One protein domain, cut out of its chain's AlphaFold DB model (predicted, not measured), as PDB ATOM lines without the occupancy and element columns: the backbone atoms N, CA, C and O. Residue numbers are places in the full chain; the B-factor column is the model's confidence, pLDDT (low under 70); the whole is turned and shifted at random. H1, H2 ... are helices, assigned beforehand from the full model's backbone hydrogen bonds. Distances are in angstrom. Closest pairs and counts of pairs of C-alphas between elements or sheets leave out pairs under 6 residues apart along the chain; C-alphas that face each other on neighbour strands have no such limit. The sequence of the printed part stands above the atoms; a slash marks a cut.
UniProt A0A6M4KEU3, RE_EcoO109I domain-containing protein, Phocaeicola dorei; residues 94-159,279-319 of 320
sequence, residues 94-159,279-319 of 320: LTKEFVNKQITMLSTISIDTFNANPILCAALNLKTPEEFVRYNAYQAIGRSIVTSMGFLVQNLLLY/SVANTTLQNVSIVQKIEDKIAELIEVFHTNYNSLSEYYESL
ATOM      1  N   LEU A  94     -37.860  15.524  21.541       97.94
ATOM      2  CA  LEU A  94     -36.396  15.495  21.551       97.94
ATOM      3  C   LEU A  94     -35.875  14.080  21.823       97.94
ATOM      4  O   LEU A  94     -34.956  13.618  21.148       97.94
ATOM      5  N   THR A  95     -36.497  13.367  22.765       97.81
ATOM      6  CA  THR A  95     -36.146  11.969  23.058       97.81
ATOM      7  C   THR A  95     -36.443  11.075  21.862       97.81
ATOM      8  O   THR A  95     -35.595  10.278  21.461       97.81
ATOM      9  N   LYS A  96     -37.619  11.229  21.244       96.31
ATOM     10  CA  LYS A  96     -37.992  10.462  20.052       96.31
ATOM     11  C   LYS A  96     -37.023  10.715  18.894       96.31
ATOM     12  O   LYS A  96     -36.568   9.762  18.264       96.31
ATOM     13  N   GLU A  97     -36.667  11.976  18.639       96.19
ATOM     14  CA  GLU A  97     -35.668  12.350  17.632       96.19
ATOM     15  C   GLU A  97     -34.317  11.676  17.915       96.19
ATOM     16  O   GLU A  97     -33.722  11.082  17.015       96.19
ATOM     17  N   PHE A  98     -33.845  11.728  19.164       97.00
ATOM     18  CA  PHE A  98     -32.593  11.097  19.575       97.00
ATOM     19  C   PHE A  98     -32.599   9.584  19.331       97.00
ATOM     20  O   PHE A  98     -31.663   9.068  18.719       97.00
ATOM     21  N   VAL A  99     -33.650   8.883  19.763       96.62
ATOM     22  CA  VAL A  99     -33.773   7.428  19.598       96.62
ATOM     23  C   VAL A  99     -33.828   7.053  18.117       96.62
ATOM     24  O   VAL A  99     -33.092   6.167  17.683       96.62
ATOM     25  N   ASN A 100     -34.628   7.765  17.319       94.50
ATOM     26  CA  ASN A 100     -34.721   7.528  15.878       94.50
ATOM     27  C   ASN A 100     -33.376   7.738  15.174       94.50
ATOM     28  O   ASN A 100     -33.008   6.926  14.329       94.50
ATOM     29  N   LYS A 101     -32.600   8.759  15.561       94.44
ATOM     30  CA  LYS A 101     -31.238   8.952  15.042       94.44
ATOM     31  C   LYS A 101     -30.336   7.755  15.325       94.44
ATOM     32  O   LYS A 101     -29.569   7.376  14.444       94.44
ATOM     33  N   GLN A 102     -30.450   7.128  16.500       95.31
ATOM     34  CA  GLN A 102     -29.659   5.932  16.807       95.31
ATOM     35  C   GLN A 102     -30.090   4.752  15.932       95.31
ATOM     36  O   GLN A 102     -29.237   4.066  15.379       95.31
ATOM     37  N   ILE A 103     -31.396   4.555  15.733       94.31
ATOM     38  CA  ILE A 103     -31.924   3.506  14.846       94.31
ATOM     39  C   ILE A 103     -31.430   3.709  13.402       94.31
ATOM     40  O   ILE A 103     -30.938   2.767  12.785       94.31
ATOM     41  N   THR A 104     -31.505   4.932  12.870       93.50
ATOM     42  CA  THR A 104     -31.010   5.260  11.520       93.50
ATOM     43  C   THR A 104     -29.494   5.104  11.399       93.50
ATOM     44  O   THR A 104     -28.983   4.646  10.377       93.50
ATOM     45  N   MET A 105     -28.740   5.458  12.437       94.38
ATOM     46  CA  MET A 105     -27.298   5.221  12.462       94.38
ATOM     47  C   MET A 105     -26.988   3.717  12.400       94.38
ATOM     48  O   MET A 105     -26.175   3.298  11.578       94.38
ATOM     49  N   LEU A 106     -27.698   2.883  13.167       94.88
ATOM     50  CA  LEU A 106     -27.528   1.425  13.115       94.88
ATOM     51  C   LEU A 106     -27.876   0.834  11.744       94.88
ATOM     52  O   LEU A 106     -27.259  -0.139  11.323       94.88
ATOM     53  N   SER A 107     -28.817   1.422  11.002       91.75
ATOM     54  CA  SER A 107     -29.127   0.952   9.647       91.75
ATOM     55  C   SER A 107     -28.074   1.349   8.604       91.75
ATOM     56  O   SER A 107     -28.088   0.811   7.502       91.75
ATOM     57  N   THR A 108     -27.189   2.301   8.919       91.69
ATOM     58  CA  THR A 108     -26.209   2.867   7.973       91.69
ATOM     59  C   THR A 108     -24.760   2.514   8.297       91.69
ATOM     60  O   THR A 108     -23.902   2.659   7.429       91.69
ATOM     61  N   ILE A 109     -24.475   2.028   9.507       93.50
ATOM     62  CA  ILE A 109     -23.133   1.587   9.890       93.50
ATOM     63  C   ILE A 109     -22.662   0.405   9.025       93.50
ATOM     64  O   ILE A 109     -23.418  -0.533   8.753       93.50
ATOM     65  N   SER A 110     -21.393   0.446   8.626       92.62
ATOM     66  CA  SER A 110     -20.708  -0.616   7.880       92.62
ATOM     67  C   SER A 110     -19.306  -0.874   8.439       92.62
ATOM     68  O   SER A 110     -18.770  -0.059   9.194       92.62
ATOM     69  N   ILE A 111     -18.688  -1.989   8.045       90.88
ATOM     70  CA  ILE A 111     -17.319  -2.352   8.457       90.88
ATOM     71  C   ILE A 111     -16.320  -1.241   8.084       90.88
ATOM     72  O   ILE A 111     -15.453  -0.894   8.883       90.88
ATOM     73  N   ASP A 112     -16.501  -0.607   6.923       85.69
ATOM     74  CA  ASP A 112     -15.633   0.478   6.441       85.69
ATOM     75  C   ASP A 112     -15.707   1.735   7.323       85.69
ATOM     76  O   ASP A 112     -14.765   2.522   7.397       85.69
ATOM     77  N   THR A 113     -16.820   1.927   8.037       85.25
ATOM     78  CA  THR A 113     -17.015   3.085   8.924       85.25
ATOM     79  C   THR A 113     -16.382   2.917  10.305       85.25
ATOM     80  O   THR A 113     -16.367   3.866  11.092       85.25
ATOM     81  N   PHE A 114     -15.837   1.739  10.627       88.06
ATOM     82  CA  PHE A 114     -15.265   1.465  11.946       88.06
ATOM     83  C   PHE A 114     -14.032   2.313  12.271       88.06
ATOM     84  O   PHE A 114     -13.780   2.568  13.454       88.06
ATOM     85  N   ASN A 115     -13.299   2.776  11.249       83.12
ATOM     86  CA  ASN A 115     -11.990   3.419  11.402       83.12
ATOM     87  C   ASN A 115     -11.080   2.585  12.326       83.12
ATOM     88  O   ASN A 115     -10.577   3.064  13.349       83.12
ATOM     89  N   ALA A 116     -10.986   1.287  12.023       88.50
ATOM     90  CA  ALA A 116     -10.302   0.321  12.863       88.50
ATOM     91  C   ALA A 116      -8.801   0.624  12.924       88.50
ATOM     92  O   ALA A 116      -8.146   0.797  11.901       88.50
ATOM     93  N   ASN A 117      -8.241   0.655  14.133       89.19
ATOM     94  CA  ASN A 117      -6.806   0.830  14.329       89.19
ATOM     95  C   ASN A 117      -6.132  -0.557  14.372       89.19
ATOM     96  O   ASN A 117      -6.313  -1.264  15.372       89.19
ATOM     97  N   PRO A 118      -5.350  -0.957  13.349       87.69
ATOM     98  CA  PRO A 118      -4.749  -2.292  13.296       87.69
ATOM     99  C   PRO A 118      -3.766  -2.547  14.448       87.69
ATOM    100  O   PRO A 118      -3.714  -3.658  14.976       87.69
ATOM    101  N   ILE A 119      -3.051  -1.515  14.921       91.12
ATOM    102  CA  ILE A 119      -2.140  -1.618  16.075       91.12
ATOM    103  C   ILE A 119      -2.932  -1.937  17.345       91.12
ATOM    104  O   ILE A 119      -2.559  -2.834  18.100       91.12
ATOM    105  N   LEU A 120      -4.043  -1.232  17.573       91.75
ATOM    106  CA  LEU A 120      -4.905  -1.469  18.731       91.75
ATOM    107  C   LEU A 120      -5.548  -2.857  18.671       91.75
ATOM    108  O   LEU A 120      -5.552  -3.567  19.673       91.75
ATOM    109  N   CYS A 121      -6.054  -3.262  17.505       91.81
ATOM    110  CA  CYS A 121      -6.680  -4.572  17.331       91.81
ATOM    111  C   CYS A 121      -5.686  -5.715  17.603       91.81
ATOM    112  O   CYS A 121      -6.021  -6.675  18.299       91.81
ATOM    113  N   ALA A 122      -4.441  -5.582  17.129       90.06
ATOM    114  CA  ALA A 122      -3.371  -6.526  17.430       90.06
ATOM    115  C   ALA A 122      -3.000  -6.526  18.925       90.06
ATOM    116  O   ALA A 122      -2.868  -7.596  19.520       90.06
ATOM    117  N   ALA A 123      -2.878  -5.344  19.544       94.75
ATOM    118  CA  ALA A 123      -2.525  -5.192  20.958       94.75
ATOM    119  C   ALA A 123      -3.595  -5.754  21.912       94.75
ATOM    120  O   ALA A 123      -3.255  -6.317  22.950       94.75
ATOM    121  N   LEU A 124      -4.875  -5.645  21.547       95.56
ATOM    122  CA  LEU A 124      -6.001  -6.235  22.278       95.56
ATOM    123  C   LEU A 124      -6.211  -7.721  21.972       95.56
ATOM    124  O   LEU A 124      -7.116  -8.335  22.530       95.56
ATOM    125  N   ASN A 125      -5.366  -8.303  21.118       94.56
ATOM    126  CA  ASN A 125      -5.403  -9.712  20.766       94.56
ATOM    127  C   ASN A 125      -6.742 -10.153  20.140       94.56
ATOM    128  O   ASN A 125      -7.191 -11.262  20.403       94.56
ATOM    129  N   LEU A 126      -7.354  -9.311  19.296       94.56
ATOM    130  CA  LEU A 126      -8.567  -9.669  18.548       94.56
ATOM    131  C   LEU A 126      -8.196 -10.680  17.451       94.56
ATOM    132  O   LEU A 126      -7.498 -10.330  16.492       94.56
ATOM    133  N   LYS A 127      -8.588 -11.946  17.627       91.69
ATOM    134  CA  LYS A 127      -8.168 -13.088  16.803       91.69
ATOM    135  C   LYS A 127      -9.210 -13.555  15.802       91.69
ATOM    136  O   LYS A 127      -8.819 -14.186  14.822       91.69
ATOM    137  N   THR A 128     -10.489 -13.272  16.024       94.69
ATOM    138  CA  THR A 128     -11.557 -13.709  15.113       94.69
ATOM    139  C   THR A 128     -12.300 -12.524  14.484       94.69
ATOM    140  O   THR A 128     -12.316 -11.434  15.066       94.69
ATOM    141  N   PRO A 129     -12.915 -12.699  13.296       94.56
ATOM    142  CA  PRO A 129     -13.792 -11.688  12.705       94.56
ATOM    143  C   PRO A 129     -14.886 -11.203  13.659       94.56
ATOM    144  O   PRO A 129     -15.175 -10.014  13.708       94.56
ATOM    145  N   GLU A 130     -15.452 -12.086  14.477       96.25
ATOM    146  CA  GLU A 130     -16.504 -11.756  15.438       96.25
ATOM    147  C   GLU A 130     -15.990 -10.863  16.567       96.25
ATOM    148  O   GLU A 130     -16.657  -9.896  16.933       96.25
ATOM    149  N   GLU A 131     -14.804 -11.154  17.112       95.69
ATOM    150  CA  GLU A 131     -14.149 -10.292  18.103       95.69
ATOM    151  C   GLU A 131     -13.837  -8.919  17.505       95.69
ATOM    152  O   GLU A 131     -14.135  -7.891  18.119       95.69
ATOM    153  N   PHE A 132     -13.292  -8.902  16.285       95.31
ATOM    154  CA  PHE A 132     -12.966  -7.684  15.554       95.31
ATOM    155  C   PHE A 132     -14.206  -6.820  15.285       95.31
ATOM    156  O   PHE A 132     -14.225  -5.641  15.657       95.31
ATOM    157  N   VAL A 133     -15.241  -7.394  14.662       96.19
ATOM    158  CA  VAL A 133     -16.467  -6.682  14.282       96.19
ATOM    159  C   VAL A 133     -17.195  -6.206  15.528       96.19
ATOM    160  O   VAL A 133     -17.526  -5.027  15.609       96.19
ATOM    161  N   ARG A 134     -17.397  -7.074  16.529       96.94
ATOM    162  CA  ARG A 134     -18.109  -6.701  17.759       96.94
ATOM    163  C   ARG A 134     -17.395  -5.565  18.488       96.94
ATOM    164  O   ARG A 134     -18.039  -4.571  18.819       96.94
ATOM    165  N   TYR A 135     -16.080  -5.672  18.702       95.75
ATOM    166  CA  TYR A 135     -15.305  -4.630  19.382       95.75
ATOM    167  C   TYR A 135     -15.405  -3.285  18.654       95.75
ATOM    168  O   TYR A 135     -15.756  -2.267  19.258       95.75
ATOM    169  N   ASN A 136     -15.136  -3.271  17.347       94.56
ATOM    170  CA  ASN A 136     -15.115  -2.029  16.580       94.56
ATOM    171  C   ASN A 136     -16.514  -1.434  16.379       94.56
ATOM    172  O   ASN A 136     -16.661  -0.212  16.457       94.56
ATOM    173  N   ALA A 137     -17.545  -2.267  16.207       95.31
ATOM    174  CA  ALA A 137     -18.932  -1.820  16.143       95.31
ATOM    175  C   ALA A 137     -19.345  -1.117  17.440       95.31
ATOM    176  O   ALA A 137     -19.817   0.017  17.383       95.31
ATOM    177  N   TYR A 138     -19.100  -1.722  18.609       95.19
ATOM    178  CA  TYR A 138     -19.405  -1.088  19.896       95.19
ATOM    179  C   TYR A 138     -18.685   0.247  20.077       95.19
ATOM    180  O   TYR A 138     -19.288   1.219  20.529       95.19
ATOM    181  N   GLN A 139     -17.415   0.319  19.682       93.44
ATOM    182  CA  GLN A 139     -16.638   1.551  19.762       93.44
ATOM    183  C   GLN A 139     -17.192   2.642  18.830       93.44
ATOM    184  O   GLN A 139     -17.333   3.795  19.243       93.44
ATOM    185  N   ALA A 140     -17.521   2.303  17.582       92.75
ATOM    186  CA  ALA A 140     -18.071   3.246  16.609       92.75
ATOM    187  C   ALA A 140     -19.474   3.733  17.008       92.75
ATOM    188  O   ALA A 140     -19.725   4.940  17.066       92.75
ATOM    189  N   ILE A 141     -20.357   2.796  17.354       94.25
ATOM    190  CA  ILE A 141     -21.731   3.063  17.791       94.25
ATOM    191  C   ILE A 141     -21.728   3.876  19.087       94.25
ATOM    192  O   ILE A 141     -22.405   4.898  19.168       94.25
ATOM    193  N   GLY A 142     -20.928   3.472  20.078       93.31
ATOM    194  CA  GLY A 142     -20.835   4.145  21.370       93.31
ATOM    195  C   GLY A 142     -20.419   5.610  21.239       93.31
ATOM    196  O   GLY A 142     -21.082   6.484  21.799       93.31
ATOM    197  N   ARG A 143     -19.391   5.914  20.431       90.81
ATOM    198  CA  ARG A 143     -18.976   7.306  20.155       90.81
ATOM    199  C   ARG A 143     -20.099   8.132  19.532       90.81
ATOM    200  O   ARG A 143     -20.302   9.283  19.926       90.81
ATOM    201  N   SER A 144     -20.826   7.551  18.578       92.00
ATOM    202  CA  SER A 144     -21.956   8.212  17.920       92.00
ATOM    203  C   SER A 144     -23.085   8.518  18.910       92.00
ATOM    204  O   SER A 144     -23.536   9.663  18.999       92.00
ATOM    205  N   ILE A 145     -23.462   7.534  19.737       94.38
ATOM    206  CA  ILE A 145     -24.498   7.681  20.769       94.38
ATOM    207  C   ILE A 145     -24.116   8.773  21.773       94.38
ATOM    208  O   ILE A 145     -24.920   9.668  22.023       94.38
ATOM    209  N   VAL A 146     -22.896   8.741  22.321       91.31
ATOM    210  CA  VAL A 146     -22.438   9.723  23.325       91.31
ATOM    211  C   VAL A 146     -22.400  11.137  22.741       91.31
ATOM    212  O   VAL A 146     -22.861  12.083  23.378       91.31
ATOM    213  N   THR A 147     -21.942  11.286  21.496       90.94
ATOM    214  CA  THR A 147     -21.954  12.581  20.797       90.94
ATOM    215  C   THR A 147     -23.385  13.090  20.614       90.94
ATOM    216  O   THR A 147     -23.695  14.240  20.928       90.94
ATOM    217  N   SER A 148     -24.292  12.222  20.160       93.50
ATOM    218  CA  SER A 148     -25.707  12.560  20.005       93.50
ATOM    219  C   SER A 148     -26.392  12.869  21.343       93.50
ATOM    220  O   SER A 148     -27.316  13.685  21.371       93.50
ATOM    221  N   MET A 149     -25.952  12.245  22.438       93.44
ATOM    222  CA  MET A 149     -26.466  12.489  23.786       93.44
ATOM    223  C   MET A 149     -26.110  13.898  24.269       93.44
ATOM    224  O   MET A 149     -26.967  14.572  24.834       93.44
ATOM    225  N   GLY A 150     -24.902  14.392  23.975       92.06
ATOM    226  CA  GLY A 150     -24.519  15.777  24.281       92.06
ATOM    227  C   GLY A 150     -25.485  16.801  23.672       92.06
ATOM    228  O   GLY A 150     -25.980  17.687  24.370       92.06
ATOM    229  N   PHE A 151     -25.848  16.623  22.396       93.12
ATOM    230  CA  PHE A 151     -26.839  17.480  21.736       93.12
ATOM    231  C   PHE A 151     -28.244  17.342  22.332       93.12
ATOM    232  O   PHE A 151     -28.963  18.340  22.433       93.12
ATOM    233  N   LEU A 152     -28.660  16.128  22.709       95.88
ATOM    234  CA  LEU A 152     -29.949  15.923  23.371       95.88
ATOM    235  C   LEU A 152     -29.992  16.687  24.698       95.88
ATOM    236  O   LEU A 152     -30.909  17.475  24.906       95.88
ATOM    237  N   VAL A 153     -28.987  16.507  25.554       95.25
ATOM    238  CA  VAL A 153     -28.898  17.156  26.870       95.25
ATOM    239  C   VAL A 153     -28.925  18.677  26.748       95.25
ATOM    240  O   VAL A 153     -29.691  19.323  27.457       95.25
ATOM    241  N   GLN A 154     -28.171  19.251  25.807       93.12
ATOM    242  CA  GLN A 154     -28.203  20.695  25.567       93.12
ATOM    243  C   GLN A 154     -29.610  21.183  25.186       93.12
ATOM    244  O   GLN A 154     -30.073  22.197  25.706       93.12
ATOM    245  N   ASN A 155     -30.316  20.462  24.305       95.19
ATOM    246  CA  ASN A 155     -31.695  20.816  23.960       95.19
ATOM    247  C   ASN A 155     -32.638  20.647  25.164       95.19
ATOM    248  O   ASN A 155     -33.485  21.506  25.380       95.19
ATOM    249  N   LEU A 156     -32.501  19.580  25.955       96.81
ATOM    250  CA  LEU A 156     -33.327  19.368  27.149       96.81
ATOM    251  C   LEU A 156     -33.162  20.511  28.155       96.81
ATOM    252  O   LEU A 156     -34.157  20.982  28.693       96.81
ATOM    253  N   LEU A 157     -31.937  21.005  28.348       96.12
ATOM    254  CA  LEU A 157     -31.685  22.182  29.176       96.12
ATOM    255  C   LEU A 157     -32.342  23.432  28.577       96.12
ATOM    256  O   LEU A 157     -33.127  24.077  29.260       96.12
ATOM    257  N   LEU A 158     -32.109  23.736  27.294       95.25
ATOM    258  CA  LEU A 158     -32.703  24.901  26.615       95.25
ATOM    259  C   LEU A 158     -34.238  24.935  26.680       95.25
ATOM    260  O   LEU A 158     -34.834  26.006  26.758       95.25
ATOM    261  N   TYR A 159     -34.882  23.769  26.634       96.38
ATOM    262  CA  TYR A 159     -36.340  23.643  26.602       96.38
ATOM    263  C   TYR A 159     -36.950  23.198  27.937       96.38
ATOM    264  O   TYR A 159     -38.085  22.717  27.963       96.38
ATOM    265  N   SER A 279     -40.354   6.375  29.169       95.00
ATOM    266  CA  SER A 279     -41.638   6.094  28.516       95.00
ATOM    267  C   SER A 279     -41.566   6.249  26.990       95.00
ATOM    268  O   SER A 279     -42.062   5.403  26.231       95.00
ATOM    269  N   VAL A 280     -40.919   7.318  26.518       95.62
ATOM    270  CA  VAL A 280     -40.788   7.609  25.086       95.62
ATOM    271  C   VAL A 280     -39.805   6.658  24.412       95.62
ATOM    272  O   VAL A 280     -40.095   6.180  23.311       95.62
ATOM    273  N   ALA A 281     -38.677   6.349  25.053       95.38
ATOM    274  CA  ALA A 281     -37.698   5.398  24.541       95.38
ATOM    275  C   ALA A 281     -38.300   3.993  24.413       95.38
ATOM    276  O   ALA A 281     -38.198   3.401  23.339       95.38
ATOM    277  N   ASN A 282     -39.007   3.510  25.440       94.19
ATOM    278  CA  ASN A 282     -39.676   2.206  25.425       94.19
ATOM    279  C   ASN A 282     -40.707   2.105  24.295       94.19
ATOM    280  O   ASN A 282     -40.710   1.135  23.536       94.19
ATOM    281  N   THR A 283     -41.520   3.149  24.108       93.50
ATOM    282  CA  THR A 283     -42.505   3.196  23.017       93.50
ATOM    283  C   THR A 283     -41.830   3.220  21.643       93.50
ATOM    284  O   THR A 283     -42.204   2.462  20.749       93.50
ATOM    285  N   THR A 284     -40.814   4.070  21.465       93.75
ATOM    286  CA  THR A 284     -40.133   4.267  20.171       93.75
ATOM    287  C   THR A 284     -39.317   3.041  19.763       93.75
ATOM    288  O   THR A 284     -39.289   2.677  18.590       93.75
ATOM    289  N   LEU A 285     -38.690   2.363  20.726       93.25
ATOM    290  CA  LEU A 285     -37.942   1.129  20.498       93.25
ATOM    291  C   LEU A 285     -38.825  -0.130  20.474       93.25
ATOM    292  O   LEU A 285     -38.290  -1.225  20.300       93.25
ATOM    293  N   GLN A 286     -40.147   0.005  20.626       92.38
ATOM    294  CA  GLN A 286     -41.101  -1.111  20.652       92.38
ATOM    295  C   GLN A 286     -40.778  -2.145  21.746       92.38
ATOM    296  O   GLN A 286     -40.865  -3.351  21.521       92.38
ATOM    297  N   ASN A 287     -40.404  -1.669  22.938       87.94
ATOM    298  CA  ASN A 287     -40.009  -2.477  24.101       87.94
ATOM    299  C   ASN A 287     -38.767  -3.364  23.887       87.94
ATOM    300  O   ASN A 287     -38.566  -4.337  24.611       87.94
ATOM    301  N   VAL A 288     -37.922  -3.030  22.909       91.38
ATOM    302  CA  VAL A 288     -36.620  -3.674  22.696       91.38
ATOM    303  C   VAL A 288     -35.508  -2.724  23.140       91.38
ATOM    304  O   VAL A 288     -35.596  -1.517  22.936       91.38
ATOM    305  N   SER A 289     -34.436  -3.231  23.747       92.88
ATOM    306  CA  SER A 289     -33.309  -2.373  24.125       92.88
ATOM    307  C   SER A 289     -32.499  -1.944  22.898       92.88
ATOM    308  O   SER A 289     -32.404  -2.666  21.902       92.88
ATOM    309  N   ILE A 290     -31.843  -0.782  22.973       93.50
ATOM    310  CA  ILE A 290     -30.898  -0.380  21.922       93.50
ATOM    311  C   ILE A 290     -29.735  -1.377  21.801       93.50
ATOM    312  O   ILE A 290     -29.249  -1.609  20.703       93.50
ATOM    313  N   VAL A 291     -29.345  -2.018  22.909       95.19
ATOM    314  CA  VAL A 291     -28.302  -3.054  22.940       95.19
ATOM    315  C   VAL A 291     -28.687  -4.251  22.073       95.19
ATOM    316  O   VAL A 291     -27.862  -4.713  21.296       95.19
ATOM    317  N   GLN A 292     -29.942  -4.704  22.128       95.44
ATOM    318  CA  GLN A 292     -30.397  -5.790  21.257       95.44
ATOM    319  C   GLN A 292     -30.285  -5.396  19.779       95.44
ATOM    320  O   GLN A 292     -29.738  -6.154  18.990       95.44
ATOM    321  N   LYS A 293     -30.712  -4.180  19.414       95.31
ATOM    322  CA  LYS A 293     -30.576  -3.682  18.032       95.31
ATOM    323  C   LYS A 293     -29.111  -3.580  17.584       95.31
ATOM    324  O   LYS A 293     -28.825  -3.758  16.404       95.31
ATOM    325  N   ILE A 294     -28.195  -3.277  18.507       96.31
ATOM    326  CA  ILE A 294     -26.749  -3.270  18.248       96.31
ATOM    327  C   ILE A 294     -26.254  -4.690  17.971       96.31
ATOM    328  O   ILE A 294     -25.561  -4.891  16.981       96.31
ATOM    329  N   GLU A 295     -26.619  -5.669  18.799       97.12
ATOM    330  CA  GLU A 295     -26.220  -7.069  18.592       97.12
ATOM    331  C   GLU A 295     -26.792  -7.647  17.293       97.12
ATOM    332  O   GLU A 295     -26.056  -8.292  16.546       97.12
ATOM    333  N   ASP A 296     -28.053  -7.345  16.966       96.12
ATOM    334  CA  ASP A 296     -28.661  -7.731  15.686       96.12
ATOM    335  C   ASP A 296     -27.844  -7.161  14.516       96.12
ATOM    336  O   ASP A 296     -27.498  -7.874  13.573       96.12
ATOM    337  N   LYS A 297     -27.446  -5.883  14.610       96.62
ATOM    338  CA  LYS A 297     -26.619  -5.249  13.583       96.62
ATOM    339  C   LYS A 297     -25.210  -5.838  13.508       96.62
ATOM    340  O   LYS A 297     -24.657  -5.969  12.420       96.62
ATOM    341  N   ILE A 298     -24.611  -6.192  14.642       97.44
ATOM    342  CA  ILE A 298     -23.294  -6.837  14.695       97.44
ATOM    343  C   ILE A 298     -23.339  -8.199  14.003       97.44
ATOM    344  O   ILE A 298     -22.428  -8.500  13.236       97.44
ATOM    345  N   ALA A 299     -24.398  -8.985  14.213       97.56
ATOM    346  CA  ALA A 299     -24.584 -10.254  13.517       97.56
ATOM    347  C   ALA A 299     -24.632 -10.058  11.991       97.56
ATOM    348  O   ALA A 299     -23.905 -10.736  11.271       97.56
ATOM    349  N   GLU A 300     -25.388  -9.069  11.497       97.12
ATOM    350  CA  GLU A 300     -25.386  -8.721  10.066       97.12
ATOM    351  C   GLU A 300     -23.987  -8.343   9.555       97.12
ATOM    352  O   GLU A 300     -23.578  -8.763   8.474       97.12
ATOM    353  N   LEU A 301     -23.241  -7.539  10.316       97.06
ATOM    354  CA  LEU A 301     -21.905  -7.086   9.921       97.06
ATOM    355  C   LEU A 301     -20.886  -8.229   9.898       97.06
ATOM    356  O   LEU A 301     -19.976  -8.199   9.074       97.06
ATOM    357  N   ILE A 302     -21.036  -9.240  10.754       97.12
ATOM    358  CA  ILE A 302     -20.205 -10.452  10.725       97.12
ATOM    359  C   ILE A 302     -20.440 -11.226   9.420       97.12
ATOM    360  O   ILE A 302     -19.477 -11.590   8.747       97.12
ATOM    361  N   GLU A 303     -21.694 -11.399   8.995       96.75
ATOM    362  CA  GLU A 303     -22.008 -12.051   7.713       96.75
ATOM    363  C   GLU A 303     -21.437 -11.270   6.518       96.75
ATOM    364  O   GLU A 303     -20.847 -11.843   5.595       96.75
ATOM    365  N   VAL A 304     -21.540  -9.936   6.554       95.19
ATOM    366  CA  VAL A 304     -20.929  -9.061   5.540       95.19
ATOM    367  C   VAL A 304     -19.408  -9.221   5.524       95.19
ATOM    368  O   VAL A 304     -18.814  -9.273   4.447       95.19
ATOM    369  N   PHE A 305     -18.771  -9.346   6.692       95.88
ATOM    370  CA  PHE A 305     -17.329  -9.562   6.786       95.88
ATOM    371  C   PHE A 305     -16.924 -10.851   6.068       95.88
ATOM    372  O   PHE A 305     -16.047 -10.817   5.209       95.88
ATOM    373  N   HIS A 306     -17.591 -11.969   6.365       95.00
ATOM    374  CA  HIS A 306     -17.288 -13.264   5.748       95.00
ATOM    375  C   HIS A 306     -17.573 -13.317   4.245       95.00
ATOM    376  O   HIS A 306     -16.948 -14.093   3.527       95.00
ATOM    377  N   THR A 307     -18.497 -12.488   3.759       94.31
ATOM    378  CA  THR A 307     -18.774 -12.358   2.322       94.31
ATOM    379  C   THR A 307     -17.639 -11.617   1.603       94.31
ATOM    380  O   THR A 307     -17.306 -11.952   0.467       94.31
ATOM    381  N   ASN A 308     -17.041 -10.619   2.257       91.62
ATOM    382  CA  ASN A 308     -16.095  -9.701   1.623       91.62
ATOM    383  C   ASN A 308     -14.619 -10.056   1.858       91.62
ATOM    384  O   ASN A 308     -13.774  -9.632   1.072       91.62
ATOM    385  N   TYR A 309     -14.302 -10.813   2.911       91.38
ATOM    386  CA  TYR A 309     -12.930 -11.136   3.309       91.38
ATOM    387  C   TYR A 309     -12.791 -12.622   3.646       91.38
ATOM    388  O   TYR A 309     -13.604 -13.186   4.380       91.38
ATOM    389  N   ASN A 310     -11.714 -13.261   3.179       89.44
ATOM    390  CA  ASN A 310     -11.454 -14.677   3.460       89.44
ATOM    391  C   ASN A 310     -10.853 -14.889   4.855       89.44
ATOM    392  O   ASN A 310     -10.928 -15.987   5.406       89.44
ATOM    393  N   SER A 311     -10.210 -13.865   5.427       89.94
ATOM    394  CA  SER A 311      -9.621 -13.935   6.767       89.94
ATOM    395  C   SER A 311      -9.477 -12.566   7.431       89.94
ATOM    396  O   SER A 311      -9.405 -11.535   6.766       89.94
ATOM    397  N   LEU A 312      -9.355 -12.562   8.762       89.94
ATOM    398  CA  LEU A 312      -9.041 -11.347   9.520       89.94
ATOM    399  C   LEU A 312      -7.661 -10.773   9.156       89.94
ATOM    400  O   LEU A 312      -7.496  -9.559   9.111       89.94
ATOM    401  N   SER A 313      -6.685 -11.635   8.858       88.56
ATOM    402  CA  SER A 313      -5.353 -11.205   8.422       88.56
ATOM    403  C   SER A 313      -5.405 -10.450   7.094       88.56
ATOM    404  O   SER A 313      -4.787  -9.401   6.976       88.56
ATOM    405  N   GLU A 314      -6.178 -10.946   6.123       89.44
ATOM    406  CA  GLU A 314      -6.409 -10.257   4.844       89.44
ATOM    407  C   GLU A 314      -7.025  -8.871   5.062       89.44
ATOM    408  O   GLU A 314      -6.560  -7.888   4.489       89.44
ATOM    409  N   TYR A 315      -8.026  -8.780   5.941       88.75
ATOM    410  CA  TYR A 315      -8.626  -7.497   6.287       88.75
ATOM    411  C   TYR A 315      -7.616  -6.541   6.937       88.75
ATOM    412  O   TYR A 315      -7.532  -5.384   6.533       88.75
ATOM    413  N   TYR A 316      -6.811  -6.995   7.902       88.19
ATOM    414  CA  TYR A 316      -5.802  -6.136   8.532       88.19
ATOM    415  C   TYR A 316      -4.737  -5.630   7.557       88.19
ATOM    416  O   TYR A 316      -4.319  -4.484   7.696       88.19
ATOM    417  N   GLU A 317      -4.330  -6.426   6.564       85.81
ATOM    418  CA  GLU A 317      -3.429  -5.958   5.500       85.81
ATOM    419  C   GLU A 317      -4.065  -4.842   4.658       85.81
ATOM    420  O   GLU A 317      -3.370  -3.930   4.227       85.81
ATOM    421  N   SER A 318      -5.391  -4.858   4.481       86.19
ATOM    422  CA  SER A 318      -6.110  -3.814   3.737       86.19
ATOM    423  C   SER A 318      -6.240  -2.471   4.471       86.19
ATOM    424  O   SER A 318      -6.668  -1.490   3.865       86.19
ATOM    425  N   LEU A 319      -5.904  -2.415   5.766       82.75
ATOM    426  CA  LEU A 319      -5.981  -1.195   6.581       82.75
ATOM    427  C   LEU A 319      -4.718  -0.317   6.514       82.75
ATOM    428  O   LEU A 319      -4.707   0.756   7.123       82.75
TER     429      LEU A 319
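This is residues 94 to 159 and 279 to 319 of the 320 residues of the protein "RE_EcoO109I domain-containing protein" of Phocaeicola dorei (UniProt A0A6M4KEU3). Three helices, H1, H4 and H6, make an elongated up-and-down bundle, each running against the one before it; long H4 makes most of the length, and H1 and H6 overlap only in part. H5 packs on H1 at one end, H2 packs on H4, and small H3 and H7 gather at the other end. The printed part has 107 residues with seven named helices, H1 to H7 in order, and no named strand: all helix. It is only just loose, close to compact, with a radius of gyration of the C-alphas of 15.9 A and spans of 50 by 25 by 19 A.

H1, residues 94 to 108, touches H4, residues 129 to 158, at a shallow tilt of 24 degrees, opposite ways; the closest C-alphas, Phe 98 and Leu 152, are 6.7 A apart. With residues 103 to 107 alone H1 touches H6, residues 290 to 308, closest at C-alphas Leu 106 and Lys 297, 6.8 A. With residues 129 to 138 alone H4 touches H6 at a steep tilt of 40 degrees, closest at C-alphas Arg 134 and Ile 298, 6.0 A. H1 also touches H5, residues 279 to 284, with residues 95 to 100 alone, closest at C-alphas Lys 96 and Val 280, 6.4 A. H2, residues 111 to 114, touches H4, closest at C-alphas Phe 114 and Ala 140, 5.7 A. H3, residues 118 to 123, and H7, residues 312 to 317, are close but not clearly touching, closest at C-alphas Pro 118 and Tyr 316, 6.2 A. Every O i to N i+4 pair is within hydrogen-bond range in H1, H3, H5, H6 and H7, and 25 of 26 in H4; H2 is too short for such a pair.

H1 begins at C-alpha 94 (-36.396, 15.495, 21.551) and is 21.2 A long. H4 is 43.5 A long and H6 26.8 A; H7 ends at C-alpha 317 (-3.429, -5.958, 5.500).

The C-alphas farthest apart, Tyr 159 and Asn 310, are 51.2 A apart. Residues 160 to 278 are not printed; C-alphas 159 and 279 are 18.4 A apart across the cut. The links printed whole are tight, and no printed residue is under 70 in pLDDT.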